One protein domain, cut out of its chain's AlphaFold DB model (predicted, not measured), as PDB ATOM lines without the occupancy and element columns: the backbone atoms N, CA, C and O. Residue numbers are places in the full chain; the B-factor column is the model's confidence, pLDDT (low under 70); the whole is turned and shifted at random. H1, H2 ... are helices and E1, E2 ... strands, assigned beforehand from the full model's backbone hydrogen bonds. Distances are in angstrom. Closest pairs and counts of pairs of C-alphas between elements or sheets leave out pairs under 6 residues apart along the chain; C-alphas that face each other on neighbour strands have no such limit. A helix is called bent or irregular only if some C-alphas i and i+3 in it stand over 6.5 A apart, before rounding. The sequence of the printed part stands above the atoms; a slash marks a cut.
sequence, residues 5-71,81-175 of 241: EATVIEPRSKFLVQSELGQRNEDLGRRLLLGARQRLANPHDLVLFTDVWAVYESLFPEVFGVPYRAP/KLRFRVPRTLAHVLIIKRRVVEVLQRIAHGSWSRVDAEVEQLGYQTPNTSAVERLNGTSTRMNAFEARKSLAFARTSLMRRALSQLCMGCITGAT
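This is residues 5 to 71 and 81 to 175 of the 241 residues of an uncharacterized protein of Deinococcus peraridilitoris (strain DSM 19664 / LMG 22246 / CIP 109416 / KR-200) (UniProt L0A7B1). A three-stranded sheet, E3 E6 E7, has H2 over one face and H3 over the other, and beside it the hairpin E1 E2 lies in the middle of the domain, with H1 packed on one side of it and H6 and, less closely, H4 on the other. The small strand pair E4 E5 sits beyond H2 at one end of the long axis, and H4, H5 and H6 make the other end. The printed part has 162 residues with six named helices and seven named strands, in the order E1 E2 H1 E3 H2 E4 E5 E6 E7 H3 H4 H5 H6. The sheet E3 E6 E7 is mixed, the two pairs are antiparallel, and the class is mixed, helices and strands. The whole is compact, with a radius of gyration of the C-alphas of 16.7 A and spans of 54 by 39 by 31 A.

The largest sheet holds E3, residues 46 to 50, 12.8 A; E6, residues 90 to 97, 22.8 A; and E7, residues 103 to 109, 18.5 A. H2 is residues 54 to 64, 16.2 A, and H3 residues 112 to 121, 13.9 A. E1, residues 5 to 9, 13.0 A, begins at C-alpha 5 (136.307, -27.224, -200.768); E2 is residues 16 to 22, 17.7 A, and H1 residues 26 to 39, 20.2 A. E4, residues 66 to 68, is 6.5 A and E5, residues 83 to 85, is 6.8 A. H4 is residues 130 to 142, 18.0 A, H5 residues 144 to 147, 5.1 A, and H6 residues 157 to 173, 23.5 A, ending at C-alpha 173 (118.431, -26.502, -205.352).

E6 is the inner strand, parallel to E3 with N 50 and O 93 at 2.9 A, and antiparallel to E7 in a hairpin with N 94 and O 106 at 2.8 A. H2 and H3 are on opposite faces, which gives three layers, helices on both faces of a sheet. H2 runs along the strands at a height over the sheet of 9.6 A, and its closest C-alphas to E7 are Glu 57 and Ala 108, 6.2 A. H3 runs across E3 at 89 degrees on the local plane, at a height of 9.3 A; Val 47 and Val 115 have the closest C-alphas of E3 and H3, 6.3 A. E5 comes closest to H2 at the C-alphas of Phe 84 and Pro 61, 5.6 A; its antiparallel neighbour is E4, with N 66 and O 85 at 2.8 A. H1 and H2 touch, closest at the C-alphas of Glu 26 and Val 55, 5.9 A, the same way at a shallow tilt of 34 degrees, only just short of steep. In the hairpin E1 and E2, N 6 and O 20 are 2.8 A apart. The closest C-alphas of E2 and H1 are those of Gln 18 and Ala 36, 5.2 A, and those of E2 and H6 are Leu 16 and Thr 172, 6.3 A. H6 touches H4 with residues 167 to 171 alone, closest at the C-alphas of Cys 167 and Met 142, 6.3 A, opposite ways at a steep tilt of 53 degrees. H4 and H5 touch only at the corner, closest at the C-alphas of Thr 140 and Ala 147, 5.0 A. Every O i to N i+4 pair is within hydrogen-bond range in H3, H4 and H6, against 9 of 10 in H1 and 4 of 7 in H2; H5 is too short for such a pair. H2 is irregular, but only just: C-alphas 58 and 61 are 6.6 A apart.

The C-alphas farthest apart, those of Pro 71 and Phe 153, are 55.5 A from each other. Residues 72 to 80 are cut out, and C-alphas 71 and 81 are 11.1 A apart across the cut. Of the links that are printed whole, none is long. The mean pLDDT of the printed part is 86.0, with residues 99 to 100, 148 to 155 and 173 to 175 under 70.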
ATOM      1  N   GLU A   5     137.567 -27.890-200.480       86.31
ATOM      2  CA  GLU A   5     136.307 -27.224-200.768       86.31
ATOM      3  C   GLU A   5     136.023 -26.238-199.653       86.31
ATOM      4  O   GLU A   5     135.916 -26.624-198.492       86.31
ATOM      5  N   ALA A   6     135.947 -24.964-200.016       89.81
ATOM      6  CA  ALA A   6     135.677 -23.894-199.086       89.81
ATOM      7  C   ALA A   6     134.330 -23.268-199.417       89.81
ATOM      8  O   ALA A   6     134.007 -23.049-200.584       89.81
ATOM      9  N   THR A   7     133.531 -22.997-198.391       91.62
ATOM     10  CA  THR A   7     132.119 -22.677-198.568       91.62
ATOM     11  C   THR A   7     131.669 -21.568-197.633       91.62
ATOM     12  O   THR A   7     132.042 -21.569-196.464       91.62
ATOM     13  N   VAL A   8     130.844 -20.647-198.140       92.50
ATOM     14  CA  VAL A   8     130.172 -19.588-197.381       92.50
ATOM     15  C   VAL A   8     128.665 -19.801-197.404       92.50
ATOM     16  O   VAL A   8     128.077 -19.879-198.482       92.50
ATOM     17  N   ILE A   9     128.030 -19.836-196.234       90.00
ATOM     18  CA  ILE A   9     126.578 -19.984-196.083       90.00
ATOM     19  C   ILE A   9     125.969 -18.870-195.238       90.00
ATOM     20  O   ILE A   9     126.603 -18.365-194.316       90.00
ATOM     21  N   GLU A  10     124.714 -18.528-195.514       88.06
ATOM     22  CA  GLU A  10     123.906 -17.635-194.684       88.06
ATOM     23  C   GLU A  10     123.168 -18.473-193.617       88.06
ATOM     24  O   GLU A  10     122.427 -19.399-193.957       88.06
ATOM     25  N   PRO A  11     123.377 -18.231-192.310       83.81
ATOM     26  CA  PRO A  11     122.907 -19.126-191.259       83.81
ATOM     27  C   PRO A  11     121.392 -19.106-191.022       83.81
ATOM     28  O   PRO A  11     120.906 -20.058-190.417       83.81
ATOM     29  N   ARG A  12     120.624 -18.094-191.444       84.06
ATOM     30  CA  ARG A  12     119.167 -18.049-191.215       84.06
ATOM     31  C   ARG A  12     118.399 -18.900-192.231       84.06
ATOM     32  O   ARG A  12     117.693 -19.828-191.857       84.06
ATOM     33  N   SER A  13     118.568 -18.583-193.505       85.00
ATOM     34  CA  SER A  13     117.999 -19.227-194.692       85.00
ATOM     35  C   SER A  13     118.709 -20.520-195.081       85.00
ATOM     36  O   SER A  13     118.137 -21.329-195.806       85.00
ATOM     37  N   LYS A  14     119.943 -20.727-194.598       84.19
ATOM     38  CA  LYS A  14     120.825 -21.837-194.996       84.19
ATOM     39  C   LYS A  14     121.228 -21.787-196.472       84.19
ATOM     40  O   LYS A  14     121.686 -22.795-197.006       84.19
ATOM     41  N   PHE A  15     121.093 -20.632-197.127       86.25
ATOM     42  CA  PHE A  15     121.536 -20.483-198.505       86.25
ATOM     43  C   PHE A  15     123.053 -20.520-198.610       86.25
ATOM     44  O   PHE A  15     123.778 -19.880-197.845       86.25
ATOM     45  N   LEU A  16     123.524 -21.248-199.616       88.75
ATOM     46  CA  LEU A  16     124.891 -21.143-200.081       88.75
ATOM     47  C   LEU A  16     125.087 -19.806-200.774       88.75
ATOM     48  O   LEU A  16     124.354 -19.446-201.691       88.75
ATOM     49  N   VAL A  17     126.135 -19.116-200.372       91.12
ATOM     50  CA  VAL A  17     126.509 -17.829-200.939       91.12
ATOM     51  C   VAL A  17     127.640 -18.016-201.923       91.12
ATOM     52  O   VAL A  17     127.585 -17.490-203.028       91.12
ATOM     53  N   GLN A  18     128.662 -18.774-201.528       92.75
ATOM     54  CA  GLN A  18     129.793 -19.080-202.388       92.75
ATOM     55  C   GLN A  18     130.376 -20.446-202.044       92.75
ATOM     56  O   GLN A  18     130.466 -20.794-200.873       92.75
ATOM     57  N   SER A  19     130.805 -21.194-203.059       91.44
ATOM     58  CA  SER A  19     131.667 -22.367-202.903       91.44
ATOM     59  C   SER A  19     132.847 -22.237-203.859       91.44
ATOM     60  O   SER A  19     132.691 -21.793-204.999       91.44
ATOM     61  N   GLU A  20     134.033 -22.585-203.378       91.00
ATOM     62  CA  GLU A  20     135.273 -22.575-204.134       91.00
ATOM     63  C   GLU A  20     136.040 -23.871-203.911       91.00
ATOM     64  O   GLU A  20     136.132 -24.391-202.800       91.00
ATOM     65  N   LEU A  21     136.671 -24.354-204.978       89.00
ATOM     66  CA  LEU A  21     137.545 -25.514-204.932       89.00
ATOM     67  C   LEU A  21     138.966 -25.131-205.310       89.00
ATOM     68  O   LEU A  21     139.200 -24.406-206.281       89.00
ATOM     69  N   GLY A  22     139.939 -25.694-204.609       87.50
ATOM     70  CA  GLY A  22     141.334 -25.474-204.954       87.50
ATOM     71  C   GLY A  22     142.298 -26.046-203.939       87.50
ATOM     72  O   GLY A  22     141.928 -26.798-203.048       87.50
ATOM     73  N   GLN A  23     143.567 -25.698-204.084       87.56
ATOM     74  CA  GLN A  23     144.542 -25.979-203.039       87.56
ATOM     75  C   GLN A  23     144.223 -25.123-201.812       87.56
ATOM     76  O   GLN A  23     143.738 -24.006-201.957       87.56
ATOM     77  N   ARG A  24     144.514 -25.622-200.608       88.19
ATOM     78  CA  ARG A  24     144.356 -24.841-199.375       88.19
ATOM     79  C   ARG A  24     145.464 -23.799-199.267       88.19
ATOM     80  O   ARG A  24     146.458 -24.005-198.577       88.19
ATOM     81  N   ASN A  25     145.299 -22.704-199.995       91.88
ATOM     82  CA  ASN A  25     146.218 -21.576-200.053       91.88
ATOM     83  C   ASN A  25     145.452 -20.243-199.967       91.88
ATOM     84  O   ASN A  25     144.221 -20.222-199.975       91.88
ATOM     85  N   GLU A  26     146.176 -19.126-199.890       94.56
ATOM     86  CA  GLU A  26     145.551 -17.801-199.810       94.56
ATOM     87  C   GLU A  26     144.602 -17.528-200.986       94.56
ATOM     88  O   GLU A  26     143.521 -16.982-200.776       94.56
ATOM     89  N   ASP A  27     144.945 -17.972-202.199       94.88
ATOM     90  CA  ASP A  27     144.118 -17.745-203.388       94.88
ATOM     91  C   ASP A  27     142.722 -18.357-203.254       94.88
ATOM     92  O   ASP A  27     141.743 -17.751-203.693       94.88
ATOM     93  N   LEU A  28     142.614 -19.551-202.658       93.44
ATOM     94  CA  LEU A  28     141.326 -20.187-202.386       93.44
ATOM     95  C   LEU A  28     140.485 -19.330-201.438       93.44
ATOM     96  O   LEU A  28     139.341 -19.012-201.759       93.44
ATOM     97  N   GLY A  29     141.064 -18.910-200.309       94.88
ATOM     98  CA  GLY A  29     140.381 -18.049-199.339       94.88
ATOM     99  C   GLY A  29     139.981 -16.700-199.943       94.88
ATOM    100  O   GLY A  29     138.871 -16.217-199.727       94.88
ATOM    101  N   ARG A  30     140.847 -16.115-200.775       96.81
ATOM    102  CA  ARG A  30     140.607 -14.838-201.453       96.81
ATOM    103  C   ARG A  30     139.473 -14.935-202.467       96.81
ATOM    104  O   ARG A  30     138.573 -14.099-202.426       96.81
ATOM    105  N   ARG A  31     139.467 -15.954-203.337       96.25
ATOM    106  CA  ARG A  31     138.351 -16.187-204.275       96.25
ATOM    107  C   ARG A  31     137.039 -16.424-203.533       96.25
ATOM    108  O   ARG A  31     136.027 -15.842-203.912       96.25
ATOM    109  N   LEU A  32     137.079 -17.196-202.444       95.81
ATOM    110  CA  LEU A  32     135.907 -17.483-201.622       95.81
ATOM    111  C   LEU A  32     135.300 -16.198-201.053       95.81
ATOM    112  O   LEU A  32     134.117 -15.931-201.253       95.81
ATOM    113  N   LEU A  33     136.107 -15.386-200.365       96.31
ATOM    114  CA  LEU A  33     135.614 -14.178-199.707       96.31
ATOM    115  C   LEU A  33     135.222 -13.084-200.706       96.31
ATOM    116  O   LEU A  33     134.216 -12.412-200.492       96.31
ATOM    117  N   LEU A  34     135.962 -12.912-201.808       96.75
ATOM    118  CA  LEU A  34     135.595 -11.958-202.861       96.75
ATOM    119  C   LEU A  34     134.300 -12.370-203.566       96.75
ATOM    120  O   LEU A  34     133.412 -11.538-203.749       96.75
ATOM    121  N   GLY A  35     134.170 -13.653-203.915       94.88
ATOM    122  CA  GLY A  35     132.956 -14.194-204.514       94.88
ATOM    123  C   GLY A  35     131.760 -14.078-203.571       94.88
ATOM    124  O   GLY A  35     130.673 -13.698-204.005       94.88
ATOM    125  N   ALA A  36     131.955 -14.335-202.275       94.56
ATOM    126  CA  ALA A  36     130.924 -14.095-201.278       94.56
ATOM    127  C   ALA A  36     130.548 -12.611-201.251       94.56
ATOM    128  O   ALA A  36     129.397 -12.289-201.517       94.56
ATOM    129  N   ARG A  37     131.514 -11.704-201.047       94.44
ATOM    130  CA  ARG A  37     131.301 -10.248-200.991       94.44
ATOM    131  C   ARG A  37     130.455  -9.717-202.148       94.44
ATOM    132  O   ARG A  37     129.574  -8.902-201.907       94.44
ATOM    133  N   GLN A  38     130.718 -10.165-203.374       94.75
ATOM    134  CA  GLN A  38     129.982  -9.733-204.570       94.75
ATOM    135  C   GLN A  38     128.492 -10.107-204.544       94.75
ATOM    136  O   GLN A  38     127.695  -9.464-205.218       94.75
ATOM    137  N   ARG A  39     128.118 -11.141-203.785       92.81
ATOM    138  CA  ARG A  39     126.743 -11.647-203.677       92.81
ATOM    139  C   ARG A  39     126.009 -11.158-202.431       92.81
ATOM    140  O   ARG A  39     124.804 -11.370-202.327       92.81
ATOM    141  N   LEU A  40     126.703 -10.525-201.484       89.88
ATOM    142  CA  LEU A  40     126.066  -9.975-200.286       89.88
ATOM    143  C   LEU A  40     125.423  -8.637-200.620       89.88
ATOM    144  O   LEU A  40     126.067  -7.774-201.212       89.88
ATOM    145  N   ALA A  41     124.186  -8.435-200.169       88.75
ATOM    146  CA  ALA A  41     123.511  -7.152-200.328       88.75
ATOM    147  C   ALA A  41     124.246  -6.036-199.564       88.75
ATOM    148  O   ALA A  41     124.452  -4.952-200.099       88.75
ATOM    149  N   ASN A  42     124.688  -6.326-198.332       90.12
ATOM    150  CA  ASN A  42     125.385  -5.376-197.464       90.12
ATOM    151  C   ASN A  42     126.715  -5.960-196.949       90.12
ATOM    152  O   ASN A  42     126.785  -6.442-195.819       90.12
ATOM    153  N   PRO A  43     127.806  -5.909-197.736       90.94
ATOM    154  CA  PRO A  43     129.089  -6.505-197.347       90.94
ATOM    155  C   PRO A  43     129.800  -5.778-196.194       90.94
ATOM    156  O   PRO A  43     130.762  -6.306-195.646       90.94
ATOM    157  N   HIS A  44     129.355  -4.571-195.835       91.88
ATOM    158  CA  HIS A  44     129.903  -3.777-194.729       91.88
ATOM    159  C   HIS A  44     129.044  -3.836-193.453       91.88
ATOM    160  O   HIS A  44     129.332  -3.120-192.494       91.88
ATOM    161  N   ASP A  45     128.001  -4.666-193.424       92.88
ATOM    162  CA  ASP A  45     127.162  -4.898-192.246       92.88
ATOM    163  C   ASP A  45     126.851  -6.392-192.112       92.88
ATOM    164  O   ASP A  45     125.836  -6.896-192.603       92.88
ATOM    165  N   LEU A  46     127.805  -7.100-191.506       93.75
ATOM    166  CA  LEU A  46     127.793  -8.544-191.327       93.75
ATOM    167  C   LEU A  46     128.661  -8.974-190.147       93.75
ATOM    168  O   LEU A  46     129.637  -8.314-189.778       93.75
ATOM    169  N   VAL A  47     128.345 -10.151-189.619       94.62
ATOM    170  CA  VAL A  47     129.257 -10.928-188.780       94.62
ATOM    171  C   VAL A  47     129.655 -12.170-189.563       94.62
ATOM    172  O   VAL A  47     128.787 -12.922-190.010       94.62
ATOM    173  N   LEU A  48     130.962 -12.353-189.758       94.38
ATOM    174  CA  LEU A  48     131.524 -13.531-190.407       94.38
ATOM    175  C   LEU A  48     132.059 -14.496-189.349       94.38
ATOM    176  O   LEU A  48     132.928 -14.124-188.562       94.38
ATOM    177  N   PHE A  49     131.588 -15.739-189.369       92.94
ATOM    178  CA  PHE A  49     132.145 -16.822-188.557       92.94
ATOM    179  C   PHE A  49     133.029 -17.712-189.427       92.94
ATOM    180  O   PHE A  49     132.547 -18.229-190.436       92.94
ATOM    181  N   THR A  50     134.296 -17.906-189.057       92.81
ATOM    182  CA  THR A  50     135.209 -18.802-189.788       92.81
ATOM    183  C   THR A  50     135.887 -19.813-188.884       92.81
ATOM    184  O   THR A  50     135.940 -19.637-187.669       92.81
ATOM    185  N   ASP A  51     136.443 -20.870-189.468       89.00
ATOM    186  CA  ASP A  51     137.410 -21.714-188.774       89.00
ATOM    187  C   ASP A  51     138.746 -20.972-188.575       89.00
ATOM    188  O   ASP A  51     138.945 -19.833-189.013       89.00
ATOM    189  N   VAL A  52     139.673 -21.624-187.875       88.06
ATOM    190  CA  VAL A  52     140.945 -21.043-187.408       88.06
ATOM    191  C   VAL A  52     142.020 -21.015-188.501       88.06
ATOM    192  O   VAL A  52     143.213 -21.162-188.232       88.06
ATOM    193  N   TRP A  53     141.628 -20.862-189.764       89.81
ATOM    194  CA  TRP A  53     142.595 -20.740-190.844       89.81
ATOM    195  C   TRP A  53     143.121 -19.303-190.926       89.81
ATOM    196  O   TRP A  53     142.386 -18.379-191.268       89.81
ATOM    197  N   ALA A  54     144.416 -19.125-190.636       88.38
ATOM    198  CA  ALA A  54     145.070 -17.816-190.491       88.38
ATOM    199  C   ALA A  54     144.865 -16.852-191.676       88.38
ATOM    200  O   ALA A  54     144.853 -15.637-191.494       88.38
ATOM    201  N   VAL A  55     144.659 -17.390-192.880       93.06
ATOM    202  CA  VAL A  55     144.368 -16.625-194.101       93.06
ATOM    203  C   VAL A  55     143.121 -15.746-193.947       93.06
ATOM    204  O   VAL A  55     143.081 -14.633-194.465       93.06
ATOM    205  N   TYR A  56     142.097 -16.197-193.219       93.75
ATOM    206  CA  TYR A  56     140.877 -15.407-193.056       93.75
ATOM    207  C   TYR A  56     141.099 -14.146-192.223       93.75
ATOM    208  O   TYR A  56     140.495 -13.118-192.513       93.75
ATOM    209  N   GLU A  57     141.987 -14.195-191.228       93.00
ATOM    210  CA  GLU A  57     142.272 -13.039-190.374       93.00
ATOM    211  C   GLU A  57     142.929 -11.899-191.161       93.00
ATOM    212  O   GLU A  57     142.612 -10.734-190.925       93.00
ATOM    213  N   SER A  58     143.816 -12.209-192.110       93.25
ATOM    214  CA  SER A  58     144.455 -11.195-192.956       93.25
ATOM    215  C   SER A  58     143.541 -10.713-194.082       93.25
ATOM    216  O   SER A  58     143.496  -9.514-194.360       93.25
ATOM    217  N   LEU A  59     142.785 -11.621-194.707       95.88
ATOM    218  CA  LEU A  59     141.917 -11.285-195.835       95.88
ATOM    219  C   LEU A  59     140.645 -10.545-195.422       95.88
ATOM    220  O   LEU A  59     140.135  -9.751-196.209       95.88
ATOM    221  N   PHE A  60     140.109 -10.780-194.222       96.25
ATOM    222  CA  PHE A  60     138.829 -10.192-193.825       96.25
ATOM    223  C   PHE A  60     138.824  -8.651-193.895       96.25
ATOM    224  O   PHE A  60     137.938  -8.102-194.560       96.25
ATOM    225  N   PRO A  61     139.805  -7.923-193.317       96.00
ATOM    226  CA  PRO A  61     139.878  -6.472-193.464       96.00
ATOM    227  C   PRO A  61     140.095  -6.028-194.911       96.00
ATOM    228  O   PRO A  61     139.527  -5.025-195.323       96.00
ATOM    229  N   GLU A  62     140.895  -6.759-195.687       95.62
ATOM    230  CA  GLU A  62     141.166  -6.420-197.088       95.62
ATOM    231  C   GLU A  62     139.906  -6.538-197.958       95.62
ATOM    232  O   GLU A  62     139.628  -5.677-198.795       95.62
ATOM    233  N   VAL A  63     139.118  -7.591-197.740       96.25
ATOM    234  CA  VAL A  63     137.925  -7.885-198.533       96.25
ATOM    235  C   VAL A  63     136.735  -7.048-198.077       96.25
ATOM    236  O   VAL A  63     136.089  -6.435-198.923       96.25
ATOM    237  N   PHE A  64     136.430  -7.009-196.780       96.06
ATOM    238  CA  PHE A  64     135.206  -6.386-196.258       96.06
ATOM    239  C   PHE A  64     135.434  -5.019-195.609       96.06
ATOM    240  O   PHE A  64     134.478  -4.280-195.373       96.06
ATOM    241  N   GLY A  65     136.678  -4.652-195.310       95.12
ATOM    242  CA  GLY A  65     136.995  -3.362-194.710       95.12
ATOM    243  C   GLY A  65     136.867  -2.191-195.684       95.12
ATOM    244  O   GLY A  65     136.705  -2.336-196.896       95.12
ATOM    245  N   VAL A  66     136.962  -0.988-195.123       94.62
ATOM    246  CA  VAL A  66     136.986   0.265-195.877       94.62
ATOM    247  C   VAL A  66     138.445   0.676-196.092       94.62
ATOM    248  O   VAL A  66     139.175   0.845-195.106       94.62
ATOM    249  N   PRO A  67     138.899   0.838-197.348       94.69
ATOM    250  CA  PRO A  67     140.262   1.260-197.629       94.69
ATOM    251  C   PRO A  67     140.492   2.698-197.150       94.69
ATOM    252  O   PRO A  67     139.675   3.586-197.385       94.69
ATOM    253  N   TYR A  68     141.629   2.949-196.507       93.81
ATOM    254  CA  TYR A  68     142.074   4.289-196.146       93.81
ATOM    255  C   TYR A  68     143.591   4.421-196.295       93.81
ATOM    256  O   TYR A  68     144.356   3.461-196.161       93.81
ATOM    257  N   ARG A  69     144.043   5.645-196.566       90.19
ATOM    258  CA  ARG A  69     145.459   6.013-196.531       90.19
ATOM    259  C   ARG A  69     145.653   7.000-195.395       90.19
ATOM    260  O   ARG A  69     144.884   7.947-195.261       90.19
ATOM    261  N   ALA A  70     146.659   6.759-194.562       87.69
ATOM    262  CA  ALA A  70     146.989   7.699-193.502       87.69
ATOM    263  C   ALA A  70     147.392   9.050-194.120       87.69
ATOM    264  O   ALA A  70     148.066   9.058-195.159       87.69
ATOM    265  N   PRO A  71     147.003  10.176-193.497       85.56
ATOM    266  CA  PRO A  71     147.349  11.489-194.007       85.56
ATOM    267  C   PRO A  71     148.871  11.639-194.088       85.56
ATOM    268  O   PRO A  71     149.636  11.078-193.286       85.56
ATOM    269  N   LYS A  81     151.304   2.947-197.685       87.56
ATOM    270  CA  LYS A  81     150.605   1.711-198.069       87.56
ATOM    271  C   LYS A  81     149.119   1.803-197.708       87.56
ATOM    272  O   LYS A  81     148.765   2.351-196.660       87.56
ATOM    273  N   LEU A  82     148.271   1.259-198.580       90.69
ATOM    274  CA  LEU A  82     146.834   1.171-198.344       90.69
ATOM    275  C   LEU A  82     146.576   0.321-197.096       90.69
ATOM    276  O   LEU A  82     147.158  -0.752-196.945       90.69
ATOM    277  N   ARG A  83     145.733   0.818-196.194       93.12
ATOM    278  CA  ARG A  83     145.286   0.097-194.998       93.12
ATOM    279  C   ARG A  83     143.776  -0.066-195.056       93.12
ATOM    280  O   ARG A  83     143.097   0.676-195.760       93.12
ATOM    281  N   PHE A  84     143.254  -1.004-194.279       95.06
ATOM    282  CA  PHE A  84     141.824  -1.269-194.216       95.06
ATOM    283  C   PHE A  84     141.316  -1.038-192.804       95.06
ATOM    284  O   PHE A  84     141.925  -1.476-191.827       95.06
ATOM    285  N   ARG A  85     140.215  -0.301-192.693       94.75
ATOM    286  CA  ARG A  85     139.502  -0.089-191.438       94.75
ATOM    287  C   ARG A  85     138.291  -1.006-191.418       94.75
ATOM    288  O   ARG A  85     137.491  -0.964-192.345       94.75
ATOM    289  N   VAL A  86     138.126  -1.772-190.346       95.94
ATOM    290  CA  VAL A  86     136.916  -2.567-190.110       95.94
ATOM    291  C   VAL A  86     135.861  -1.656-189.456       95.94
ATOM    292  O   VAL A  86     136.117  -1.120-188.372       95.94
ATOM    293  N   PRO A  87     134.717  -1.381-190.114       95.06
ATOM    294  CA  PRO A  87     133.597  -0.647-189.525       95.06
ATOM    295  C   PRO A  87     133.042  -1.340-188.277       95.06
ATOM    296  O   PRO A  87     133.148  -2.550-188.137       95.06
ATOM    297  N   ARG A  88     132.375  -0.587-187.392       95.19
ATOM    298  CA  ARG A  88     131.733  -1.151-186.182       95.19
ATOM    299  C   ARG A  88     130.551  -2.080-186.492       95.19
ATOM    300  O   ARG A  88     130.163  -2.872-185.645       95.19
ATOM    301  N   THR A  89     129.995  -1.970-187.694       95.06
ATOM    302  CA  THR A  89     128.958  -2.854-188.242       95.06
ATOM    303  C   THR A  89     129.519  -4.196-188.715       95.06
ATOM    304  O   THR A  89     128.743  -5.093-189.027       95.06
ATOM    305  N   LEU A  90     130.849  -4.358-188.744       96.06
ATOM    306  CA  LEU A  90     131.531  -5.588-189.121       96.06
ATOM    307  C   LEU A  90     132.180  -6.270-187.923       96.06
ATOM    308  O   LEU A  90     132.840  -5.628-187.102       96.06
ATOM    309  N   ALA A  91     132.062  -7.591-187.882       96.50
ATOM    310  CA  ALA A  91     132.851  -8.424-186.990       96.50
ATOM    311  C   ALA A  91     133.272  -9.726-187.677       96.50
ATOM    312  O   ALA A  91     132.568 -10.260-188.535       96.50
ATOM    313  N   HIS A  92     134.432 -10.236-187.276       95.75
ATOM    314  CA  HIS A  92     134.965 -11.524-187.696       95.75
ATOM    315  C   HIS A  92     135.294 -12.344-186.460       95.75
ATOM    316  O   HIS A  92     136.113 -11.948-185.626       95.75
ATOM    317  N   VAL A  93     134.636 -13.491-186.358       94.56
ATOM    318  CA  VAL A  93     134.760 -14.425-185.249       94.56
ATOM    319  C   VAL A  93     135.370 -15.717-185.760       94.56
ATOM    320  O   VAL A  93     134.940 -16.285-186.761       94.56
ATOM    321  N   LEU A  94     136.360 -16.197-185.028       93.25
ATOM    322  CA  LEU A  94     136.993 -17.482-185.231       93.25
ATOM    323  C   LEU A  94     136.352 -18.495-184.300       93.25
ATOM    324  O   LEU A  94     136.307 -18.301-183.082       93.25
ATOM    325  N   ILE A  95     135.900 -19.591-184.885       90.12
ATOM    326  CA  ILE A  95     135.364 -20.738-184.181       90.12
ATOM    327  C   ILE A  95     136.471 -21.783-184.057       90.12
ATOM    328  O   ILE A  95     136.936 -22.359-185.041       90.12
ATOM    329  N   ILE A  96     136.902 -22.023-182.823       88.81
ATOM    330  CA  ILE A  96     137.985 -22.939-182.474       88.81
ATOM    331  C   ILE A  96     137.362 -24.186-181.846       88.81
ATOM    332  O   ILE A  96     136.904 -24.171-180.704       88.81
ATOM    333  N   LYS A  97     137.369 -25.301-182.576       80.62
ATOM    334  CA  LYS A  97     136.907 -26.594-182.057       80.62
ATOM    335  C   LYS A  97     138.064 -27.299-181.348       80.62
ATOM    336  O   LYS A  97     139.034 -27.680-181.999       80.62
ATOM    337  N   ARG A  98     137.981 -27.470-180.024       76.50
ATOM    338  CA  ARG A  98     139.003 -28.200-179.241       76.50
ATOM    339  C   ARG A  98     138.698 -29.688-179.123       76.50
ATOM    340  O   ARG A  98     139.597 -30.519-179.218       76.50
ATOM    341  N   ARG A  99     137.425 -30.019-178.914       68.56
ATOM    342  CA  ARG A  99     136.880 -31.384-178.835       68.56
ATOM    343  C   ARG A  99     135.500 -31.401-179.489       68.56
ATOM    344  O   ARG A  99     134.991 -30.357-179.884       68.56
ATOM    345  N   VAL A 100     134.875 -32.574-179.603       68.69
ATOM    346  CA  VAL A 100     133.523 -32.701-180.187       68.69
ATOM    347  C   VAL A 100     132.491 -31.830-179.449       68.69
ATOM    348  O   VAL A 100     131.561 -31.352-180.085       68.69
ATOM    349  N   VAL A 101     132.696 -31.574-178.151       70.00
ATOM    350  CA  VAL A 101     131.741 -30.867-177.277       70.00
ATOM    351  C   VAL A 101     132.140 -29.409-176.994       70.00
ATOM    352  O   VAL A 101     131.281 -28.590-176.688       70.00
ATOM    353  N   GLU A 102     133.424 -29.057-177.109       80.31
ATOM    354  CA  GLU A 102     133.922 -27.732-176.712       80.31
ATOM    355  C   GLU A 102     134.210 -26.856-177.937       80.31
ATOM    356  O   GLU A 102     135.136 -27.120-178.718       80.31
ATOM    357  N   VAL A 103     133.412 -25.795-178.070       82.31
ATOM    358  CA  VAL A 103     133.535 -24.765-179.103       82.31
ATOM    359  C   VAL A 103     133.979 -23.467-178.438       82.31
ATOM    360  O   VAL A 103     133.207 -22.832-177.724       82.31
ATOM    361  N   LEU A 104     135.227 -23.074-178.679       88.94
ATOM    362  CA  LEU A 104     135.761 -21.785-178.252       88.94
ATOM    363  C   LEU A 104     135.569 -20.744-179.352       88.94
ATOM    364  O   LEU A 104     135.590 -21.058-180.543       88.94
ATOM    365  N   GLN A 105     135.412 -19.491-178.946       90.62
ATOM    366  CA  GLN A 105     135.180 -18.374-179.852       90.62
ATOM    367  C   GLN A 105     136.204 -17.283-179.572       90.62
ATOM    368  O   GLN A 105     136.461 -16.937-178.419       90.62
ATOM    369  N   ARG A 106     136.801 -16.746-180.633       93.75
ATOM    370  CA  ARG A 106     137.765 -15.649-180.554       93.75
ATOM    371  C   ARG A 106     137.407 -14.594-181.581       93.75
ATOM    372  O   ARG A 106     137.218 -14.919-182.746       93.75
ATOM    373  N   ILE A 107     137.370 -13.330-181.183       94.06
ATOM    374  CA  ILE A 107     137.222 -12.233-182.140       94.06
ATOM    375  C   ILE A 107     138.570 -11.970-182.804       94.06
ATOM    376  O   ILE A 107     139.550 -11.693-182.119       94.06
ATOM    377  N   ALA A 108     138.600 -12.054-184.133       94.75
ATOM    378  CA  ALA A 108     139.731 -11.599-184.936       94.75
ATOM    379  C   ALA A 108     139.623 -10.097-185.221       94.75
ATOM    380  O   ALA A 108     140.593  -9.364-185.058       94.75
ATOM    381  N   HIS A 109     138.425  -9.630-185.597       95.94
ATOM    382  CA  HIS A 109     138.150  -8.224-185.902       95.94
ATOM    383  C   HIS A 109     136.761  -7.806-185.415       95.94
ATOM    384  O   HIS A 109     135.827  -8.602-185.437       95.94
ATOM    385  N   GLY A 110     136.598  -6.534-185.043       95.19
ATOM    386  CA  GLY A 110     135.320  -5.987-184.567       95.19
ATOM    387  C   GLY A 110     135.166  -6.060-183.044       95.19
ATOM    388  O   GLY A 110     136.151  -5.959-182.314       95.19
ATOM    389  N   SER A 111     133.929  -6.176-182.557       95.44
ATOM    390  CA  SER A 111     133.601  -6.169-181.124       95.44
ATOM    391  C   SER A 111     132.564  -7.232-180.756       95.44
ATOM    392  O   SER A 111     131.707  -7.568-181.572       95.44
ATOM    393  N   TRP A 112     132.604  -7.712-179.504       94.88
ATOM    394  CA  TRP A 112     131.625  -8.678-178.975       94.88
ATOM    395  C   TRP A 112     130.200  -8.144-179.049       94.88
ATOM    396  O   TRP A 112     129.336  -8.827-179.568       94.88
ATOM    397  N   SER A 113     129.986  -6.872-178.711       94.81
ATOM    398  CA  SER A 113     128.663  -6.245-178.808       94.81
ATOM    399  C   SER A 113     128.018  -6.367-180.202       94.81
ATOM    400  O   SER A 113     126.811  -6.573-180.289       94.81
ATOM    401  N   ARG A 114     128.794  -6.293-181.299       94.94
ATOM    402  CA  ARG A 114     128.256  -6.497-182.660       94.94
ATOM    403  C   ARG A 114     127.908  -7.963-182.928       94.94
ATOM    404  O   ARG A 114     126.932  -8.224-183.632       94.94
ATOM    405  N   VAL A 115     128.718  -8.883-182.405       93.75
ATOM    406  CA  VAL A 115     128.516 -10.336-182.507       93.75
ATOM    407  C   VAL A 115     127.269 -10.746-181.733       93.75
ATOM    408  O   VAL A 115     126.403 -11.395-182.308       93.75
ATOM    409  N   ASP A 116     127.148 -10.311-180.481       93.69
ATOM    410  CA  ASP A 116     126.032 -10.636-179.592       93.69
ATOM    411  C   ASP A 116     124.710 -10.140-180.179       93.69
ATOM    412  O   ASP A 116     123.762 -10.913-180.280       93.69
ATOM    413  N   ALA A 117     124.686  -8.905-180.696       93.06
ATOM    414  CA  ALA A 117     123.522  -8.366-181.393       93.06
ATOM    415  C   ALA A 117     123.103  -9.229-182.598       93.06
ATOM    416  O   ALA A 117     121.914  -9.415-182.843       93.06
ATOM    417  N   GLU A 118     124.057  -9.787-183.353       90.62
ATOM    418  CA  GLU A 118     123.741 -10.656-184.494       90.62
ATOM    419  C   GLU A 118     123.246 -12.040-184.059       90.62
ATOM    420  O   GLU A 118     122.316 -12.590-184.650       90.62
ATOM    421  N   VAL A 119     123.872 -12.609-183.028       91.00
ATOM    422  CA  VAL A 119     123.526 -13.917-182.459       91.00
ATOM    423  C   VAL A 119     122.120 -13.876-181.856       91.00
ATOM    424  O   VAL A 119     121.303 -14.753-182.151       91.00
ATOM    425  N   GLU A 120     121.800 -12.812-181.123       91.56
ATOM    426  CA  GLU A 120     120.466 -12.544-180.587       91.56
ATOM    427  C   GLU A 120     119.437 -12.371-181.714       91.56
ATOM    428  O   GLU A 120     118.383 -13.006-181.704       91.56
ATOM    429  N   GLN A 121     119.766 -11.610-182.765       89.38
ATOM    430  CA  GLN A 121     118.887 -11.423-183.927       89.38
ATOM    431  C   GLN A 121     118.712 -12.698-184.783       89.38
ATOM    432  O   GLN A 121     117.851 -12.757-185.673       89.38
ATOM    433  N   LEU A 122     119.550 -13.716-184.584       85.94
ATOM    434  CA  LEU A 122     119.385 -15.057-185.144       85.94
ATOM    435  C   LEU A 122     118.532 -15.974-184.250       85.94
ATOM    436  O   LEU A 122     118.164 -17.061-184.695       85.94
ATOM    437  N   GLY A 123     118.189 -15.536-183.035       89.19
ATOM    438  CA  GLY A 123     117.458 -16.328-182.048       89.19
ATOM    439  C   GLY A 123     118.319 -17.400-181.382       89.19
ATOM    440  O   GLY A 123     117.791 -18.417-180.933       89.19
ATOM    441  N   TYR A 124     119.642 -17.215-181.351       85.88
ATOM    442  CA  TYR A 124     120.569 -18.124-180.683       85.88
ATOM    443  C   TYR A 124     121.159 -17.469-179.432       85.88
ATOM    444  O   TYR A 124     121.269 -16.254-179.351       85.88
ATOM    445  N   GLN A 125     121.557 -18.285-178.455       83.94
ATOM    446  CA  GLN A 125     122.338 -17.822-177.296       83.94
ATOM    447  C   GLN A 125     123.844 -17.883-177.571       83.94
ATOM    448  O   GLN A 125     124.630 -17.149-176.984       83.94
ATOM    449  N   THR A 126     124.249 -18.778-178.470       81.12
ATOM    450  CA  THR A 126     125.636 -18.983-178.880       81.12
ATOM    451  C   THR A 126     125.710 -19.062-180.404       81.12
ATOM    452  O   THR A 126     124.779 -19.570-181.038       81.12
ATOM    453  N   PRO A 127     126.800 -18.576-181.029       78.06
ATOM    454  CA  PRO A 127     127.064 -18.776-182.448       78.06
ATOM    455  C   PRO A 127     126.812 -20.211-182.909       78.06
ATOM    456  O   PRO A 127     127.511 -21.151-182.530       78.06
ATOM    457  N   ASN A 128     125.782 -20.376-183.737       76.75
ATOM    458  CA  ASN A 128     125.311 -21.686-184.146       76.75
ATOM    459  C   ASN A 128     126.148 -22.248-185.307       76.75
ATOM    460  O   ASN A 128     125.955 -21.881-186.468       76.75
ATOM    461  N   THR A 129     127.026 -23.206-185.011       77.19
ATOM    462  CA  THR A 129     127.823 -23.932-186.014       77.19
ATOM    463  C   THR A 129     127.050 -25.041-186.729       77.19
ATOM    464  O   THR A 129     127.501 -25.516-187.770       77.19
ATOM    465  N   SER A 130     125.868 -25.436-186.238       78.25
ATOM    466  CA  SER A 130     125.121 -26.583-186.781       78.25
ATOM    467  C   SER A 130     124.738 -26.413-188.251       78.25
ATOM    468  O   SER A 130     124.603 -27.402-188.963       78.25
ATOM    469  N   ALA A 131     124.581 -25.173-188.730       79.56
ATOM    470  CA  ALA A 131     124.318 -24.892-190.140       79.56
ATOM    471  C   ALA A 131     125.460 -25.407-191.029       79.56
ATOM    472  O   ALA A 131     125.225 -26.129-191.995       79.56
ATOM    473  N   VAL A 132     126.692 -25.069-190.648       79.31
ATOM    474  CA  VAL A 132     127.907 -25.460-191.361       79.31
ATOM    475  C   VAL A 132     128.177 -26.950-191.164       79.31
ATOM    476  O   VAL A 132     128.477 -27.654-192.120       79.31
ATOM    477  N   GLU A 133     127.991 -27.479-189.953       83.25
ATOM    478  CA  GLU A 133     128.189 -28.911-189.692       83.25
ATOM    479  C   GLU A 133     127.212 -29.789-190.486       83.25
ATOM    480  O   GLU A 133     127.611 -30.819-191.031       83.25
ATOM    481  N   ARG A 134     125.945 -29.372-190.614       84.88
ATOM    482  CA  ARG A 134     124.955 -30.061-191.458       84.88
ATOM    483  C   ARG A 134     125.322 -29.979-192.932       84.88
ATOM    484  O   ARG A 134     125.208 -30.989-193.621       84.88
ATOM    485  N   LEU A 135     125.771 -28.817-193.406       83.81
ATOM    486  CA  LEU A 135     126.243 -28.651-194.779       83.81
ATOM    487  C   LEU A 135     127.390 -29.619-195.077       83.81
ATOM    488  O   LEU A 135     127.298 -30.407-196.015       83.81
ATOM    489  N   ASN A 136     128.416 -29.609-194.228       83.06
ATOM    490  CA  ASN A 136     129.578 -30.478-194.364       83.06
ATOM    491  C   ASN A 136     129.166 -31.952-194.312       83.06
ATOM    492  O   ASN A 136     129.639 -32.749-195.117       83.06
ATOM    493  N   GLY A 137     128.253 -32.325-193.410       84.12
ATOM    494  CA  GLY A 137     127.729 -33.688-193.314       84.12
ATOM    495  C   GLY A 137     126.982 -34.133-194.574       84.12
ATOM    496  O   GLY A 137     127.195 -35.248-195.051       84.12
ATOM    497  N   THR A 138     126.141 -33.269-195.143       86.44
ATOM    498  CA  THR A 138     125.426 -33.546-196.396       86.44
ATOM    499  C   THR A 138     126.391 -33.639-197.573       86.44
ATOM    500  O   THR A 138     126.331 -34.612-198.322       86.44
ATOM    501  N   SER A 139     127.322 -32.690-197.698       82.81
ATOM    502  CA  SER A 139     128.354 -32.711-198.738       82.81
ATOM    503  C   SER A 139     129.186 -33.991-198.658       82.81
ATOM    504  O   SER A 139     129.289 -34.721-199.639       82.81
ATOM    505  N   THR A 140     129.609 -34.379-197.451       83.38
ATOM    506  CA  THR A 140     130.344 -35.628-197.200       83.38
ATOM    507  C   THR A 140     129.560 -36.868-197.639       83.38
ATOM    508  O   THR A 140     130.137 -37.801-198.195       83.38
ATOM    509  N   ARG A 141     128.241 -36.904-197.412       85.31
ATOM    510  CA  ARG A 141     127.388 -38.039-197.816       85.31
ATOM    511  C   ARG A 141     127.178 -38.119-199.325       85.31
ATOM    512  O   ARG A 141     127.090 -39.219-199.857       85.31
ATOM    513  N   MET A 142     127.073 -36.980-200.001       83.25
ATOM    514  CA  MET A 142     126.826 -36.932-201.446       83.25
ATOM    515  C   MET A 142     128.113 -37.005-202.271       83.25
ATOM    516  O   MET A 142     128.087 -37.407-203.432       83.25
ATOM    517  N   ASN A 143     129.242 -36.635-201.671       79.44
ATOM    518  CA  ASN A 143     130.533 -36.546-202.321       79.44
ATOM    519  C   ASN A 143     131.510 -37.551-201.705       79.44
ATOM    520  O   ASN A 143     132.160 -37.297-200.690       79.44
ATOM    521  N   ALA A 144     131.661 -38.704-202.361       75.31
ATOM    522  CA  ALA A 144     132.528 -39.785-201.885       75.31
ATOM    523  C   ALA A 144     134.000 -39.362-201.687       75.31
ATOM    524  O   ALA A 144     134.711 -39.983-200.892       75.31
ATOM    525  N   PHE A 145     134.455 -38.306-202.375       73.25
ATOM    526  CA  PHE A 145     135.812 -37.761-202.231       73.25
ATOM    527  C   PHE A 145     136.010 -36.931-200.957       73.25
ATOM    528  O   PHE A 145     137.149 -36.646-200.605       73.25
ATOM    529  N   GLU A 146     134.936 -36.522-200.280       75.31
ATOM    530  CA  GLU A 146     135.020 -35.859-198.971       75.31
ATOM    531  C   GLU A 146     134.946 -36.868-197.831       75.31
ATOM    532  O   GLU A 146     135.676 -36.752-196.849       75.31
ATOM    533  N   ALA A 147     134.111 -37.903-197.986       71.38
ATOM    534  CA  ALA A 147     133.993 -38.990-197.015       71.38
ATOM    535  C   ALA A 147     135.307 -39.753-196.834       71.38
ATOM    536  O   ALA A 147     135.706 -40.090-195.719       71.38
ATOM    537  N   ARG A 148     135.997 -40.028-197.939       63.81
ATOM    538  CA  ARG A 148     137.322 -40.635-197.921       63.81
ATOM    539  C   ARG A 148     138.304 -39.491-198.068       63.81
ATOM    540  O   ARG A 148     138.328 -38.869-199.116       63.81
ATOM    541  N   LYS A 149     139.147 -39.235-197.062       59.28
ATOM    542  CA  LYS A 149     140.254 -38.250-197.109       59.28
ATOM    543  C   LYS A 149     141.327 -38.580-198.174       59.28
ATOM    544  O   LYS A 149     142.504 -38.291-197.984       59.28
ATOM    545  N   SER A 150     140.967 -39.243-199.269       48.19
ATOM    546  CA  SER A 150     141.833 -39.624-200.365       48.19
ATOM    547  C   SER A 150     141.259 -39.096-201.679       48.19
ATOM    548  O   SER A 150     140.204 -39.503-202.161       48.19
ATOM    549  N   LEU A 151     142.046 -38.244-202.333       49.75
ATOM    550  CA  LEU A 151     141.878 -37.923-203.753       49.75
ATOM    551  C   LEU A 151     142.015 -39.151-204.665       49.75
ATOM    552  O   LEU A 151     141.779 -39.041-205.862       49.75
ATOM    553  N   ALA A 152     142.389 -40.311-204.116       44.72
ATOM    554  CA  ALA A 152     142.699 -41.534-204.847       44.72
ATOM    555  C   ALA A 152     141.559 -42.033-205.753       44.72
ATOM    556  O   ALA A 152     141.814 -42.817-206.659       44.72
ATOM    557  N   PHE A 153     140.320 -41.575-205.546       48.78
ATOM    558  CA  PHE A 153     139.183 -41.971-206.380       48.78
ATOM    559  C   PHE A 153     138.779 -40.924-207.431       48.78
ATOM    560  O   PHE A 153     138.084 -41.271-208.387       48.78
ATOM    561  N   ALA A 154     139.194 -39.657-207.300       54.22
ATOM    562  CA  ALA A 154     138.922 -38.648-208.319       54.22
ATOM    563  C   ALA A 154     140.018 -38.752-209.379       54.22
ATOM    564  O   ALA A 154     141.087 -38.166-209.242       54.22
ATOM    565  N   ARG A 155     139.749 -39.519-210.441       63.53
ATOM    566  CA  ARG A 155     140.695 -39.731-211.552       63.53
ATOM    567  C   ARG A 155     141.182 -38.420-212.197       63.53
ATOM    568  O   ARG A 155     142.257 -38.405-212.784       63.53
ATOM    569  N   THR A 156     140.426 -37.325-212.055       76.94
ATOM    570  CA  THR A 156     140.733 -36.007-212.632       76.94
ATOM    571  C   THR A 156     140.166 -34.862-211.785       76.94
ATOM    572  O   THR A 156     139.094 -34.979-211.186       76.94
ATOM    573  N   SER A 157     140.848 -33.711-211.786       76.75
ATOM    574  CA  SER A 157     140.409 -32.478-211.104       76.75
ATOM    575  C   SER A 157     139.074 -31.941-211.632       76.75
ATOM    576  O   SER A 157     138.272 -31.416-210.860       76.75
ATOM    577  N   LEU A 158     138.803 -32.131-212.928       81.88
ATOM    578  CA  LEU A 158     137.525 -31.789-213.556       81.88
ATOM    579  C   LEU A 158     136.359 -32.541-212.905       81.88
ATOM    580  O   LEU A 158     135.347 -31.932-212.577       81.88
ATOM    581  N   MET A 159     136.520 -33.843-212.651       82.56
ATOM    582  CA  MET A 159     135.472 -34.658-212.036       82.56
ATOM    583  C   MET A 159     135.219 -34.252-210.582       82.56
ATOM    584  O   MET A 159     134.069 -34.177-210.158       82.56
ATOM    585  N   ARG A 160     136.276 -33.906-209.831       81.12
ATOM    586  CA  ARG A 160     136.122 -33.337-208.481       81.12
ATOM    587  C   ARG A 160     135.330 -32.030-208.520       81.12
ATOM    588  O   ARG A 160     134.450 -31.840-207.685       81.12
ATOM    589  N   ARG A 161     135.616 -31.157-209.491       83.19
ATOM    590  CA  ARG A 161     134.904 -29.885-209.665       83.19
ATOM    591  C   ARG A 161     133.441 -30.077-210.041       83.19
ATOM    592  O   ARG A 161     132.585 -29.487-209.393       83.19
ATOM    593  N   ALA A 162     133.165 -30.925-211.026       84.19
ATOM    594  CA  ALA A 162     131.805 -31.227-211.450       84.19
ATOM    595  C   ALA A 162     130.978 -31.822-210.301       84.19
ATOM    596  O   ALA A 162     129.860 -31.377-210.061       84.19
ATOM    597  N   LEU A 163     131.538 -32.774-209.541       85.44
ATOM    598  CA  LEU A 163     130.819 -33.388-208.425       85.44
ATOM    599  C   LEU A 163     130.549 -32.394-207.292       85.44
ATOM    600  O   LEU A 163     129.435 -32.362-206.793       85.44
ATOM    601  N   SER A 164     131.519 -31.556-206.920       83.62
ATOM    602  CA  SER A 164     131.292 -30.485-205.935       83.62
ATOM    603  C   SER A 164     130.196 -29.524-206.402       83.62
ATOM    604  O   SER A 164     129.242 -29.287-205.669       83.62
ATOM    605  N   GLN A 165     130.242 -29.052-207.652       84.12
ATOM    606  CA  GLN A 165     129.204 -28.169-208.195       84.12
ATOM    607  C   GLN A 165     127.819 -28.825-208.194       84.12
ATOM    608  O   GLN A 165     126.841 -28.173-207.837       84.12
ATOM    609  N   LEU A 166     127.730 -30.112-208.543       85.69
ATOM    610  CA  LEU A 166     126.486 -30.879-208.466       85.69
ATOM    611  C   LEU A 166     126.011 -31.040-207.019       85.69
ATOM    612  O   LEU A 166     124.845 -30.788-206.739       85.69
ATOM    613  N   CYS A 167     126.895 -31.405-206.088       84.88
ATOM    614  CA  CYS A 167     126.557 -31.534-204.673       84.88
ATOM    615  C   CYS A 167     126.039 -30.209-204.110       84.88
ATOM    616  O   CYS A 167     124.940 -30.161-203.562       84.88
ATOM    617  N   MET A 168     126.773 -29.117-204.307       83.50
ATOM    618  CA  MET A 168     126.375 -27.794-203.835       83.50
ATOM    619  C   MET A 168     125.088 -27.311-204.512       83.50
ATOM    620  O   MET A 168     124.218 -26.748-203.845       83.50
ATOM    621  N   GLY A 169     124.918 -27.600-205.805       81.44
ATOM    622  CA  GLY A 169     123.682 -27.376-206.551       81.44
ATOM    623  C   GLY A 169     122.491 -28.168-206.010       81.44
ATOM    624  O   GLY A 169     121.393 -27.633-205.963       81.44
ATOM    625  N   CYS A 170     122.677 -29.400-205.534       81.19
ATOM    626  CA  CYS A 170     121.608 -30.191-204.913       81.19
ATOM    627  C   CYS A 170     121.251 -29.689-203.507       81.19
ATOM    628  O   CYS A 170     120.072 -29.607-203.171       81.19
ATOM    629  N   ILE A 171     122.248 -29.313-202.696       76.25
ATOM    630  CA  ILE A 171     122.029 -28.760-201.345       76.25
ATOM    631  C   ILE A 171     121.217 -27.460-201.429       76.25
ATOM    632  O   ILE A 171     120.331 -27.229-200.612       76.25
ATOM    633  N   THR A 172     121.515 -26.622-202.422       70.56
ATOM    634  CA  THR A 172     120.871 -25.315-202.631       70.56
ATOM    635  C   THR A 172     119.610 -25.382-203.478       70.56
ATOM    636  O   THR A 172     118.653 -24.658-203.231       70.56
ATOM    637  N   GLY A 173     119.577 -26.258-204.479       56.72
ATOM    638  CA  GLY A 173     118.431 -26.502-205.352       56.72
ATOM    639  C   GLY A 173     117.273 -27.193-204.635       56.72
ATOM    640  O   GLY A 173     116.128 -27.011-205.037       56.72
ATOM    641  N   ALA A 174     117.545 -27.888-203.527       50.34
ATOM    642  CA  ALA A 174     116.523 -28.313-202.574       50.34
ATOM    643  C   ALA A 174     115.876 -27.133-201.811       50.34
ATOM    644  O   ALA A 174     114.869 -27.339-201.135       50.34
ATOM    645  N   THR A 175     116.410 -25.907-201.928       44.09
ATOM    646  CA  THR A 175     115.847 -24.693-201.314       44.09
ATOM    647  C   THR A 175     115.526 -23.537-202.278       44.09
ATOM    648  O   THR A 175     114.654 -22.756-201.912       44.09
TER     649      THR A 175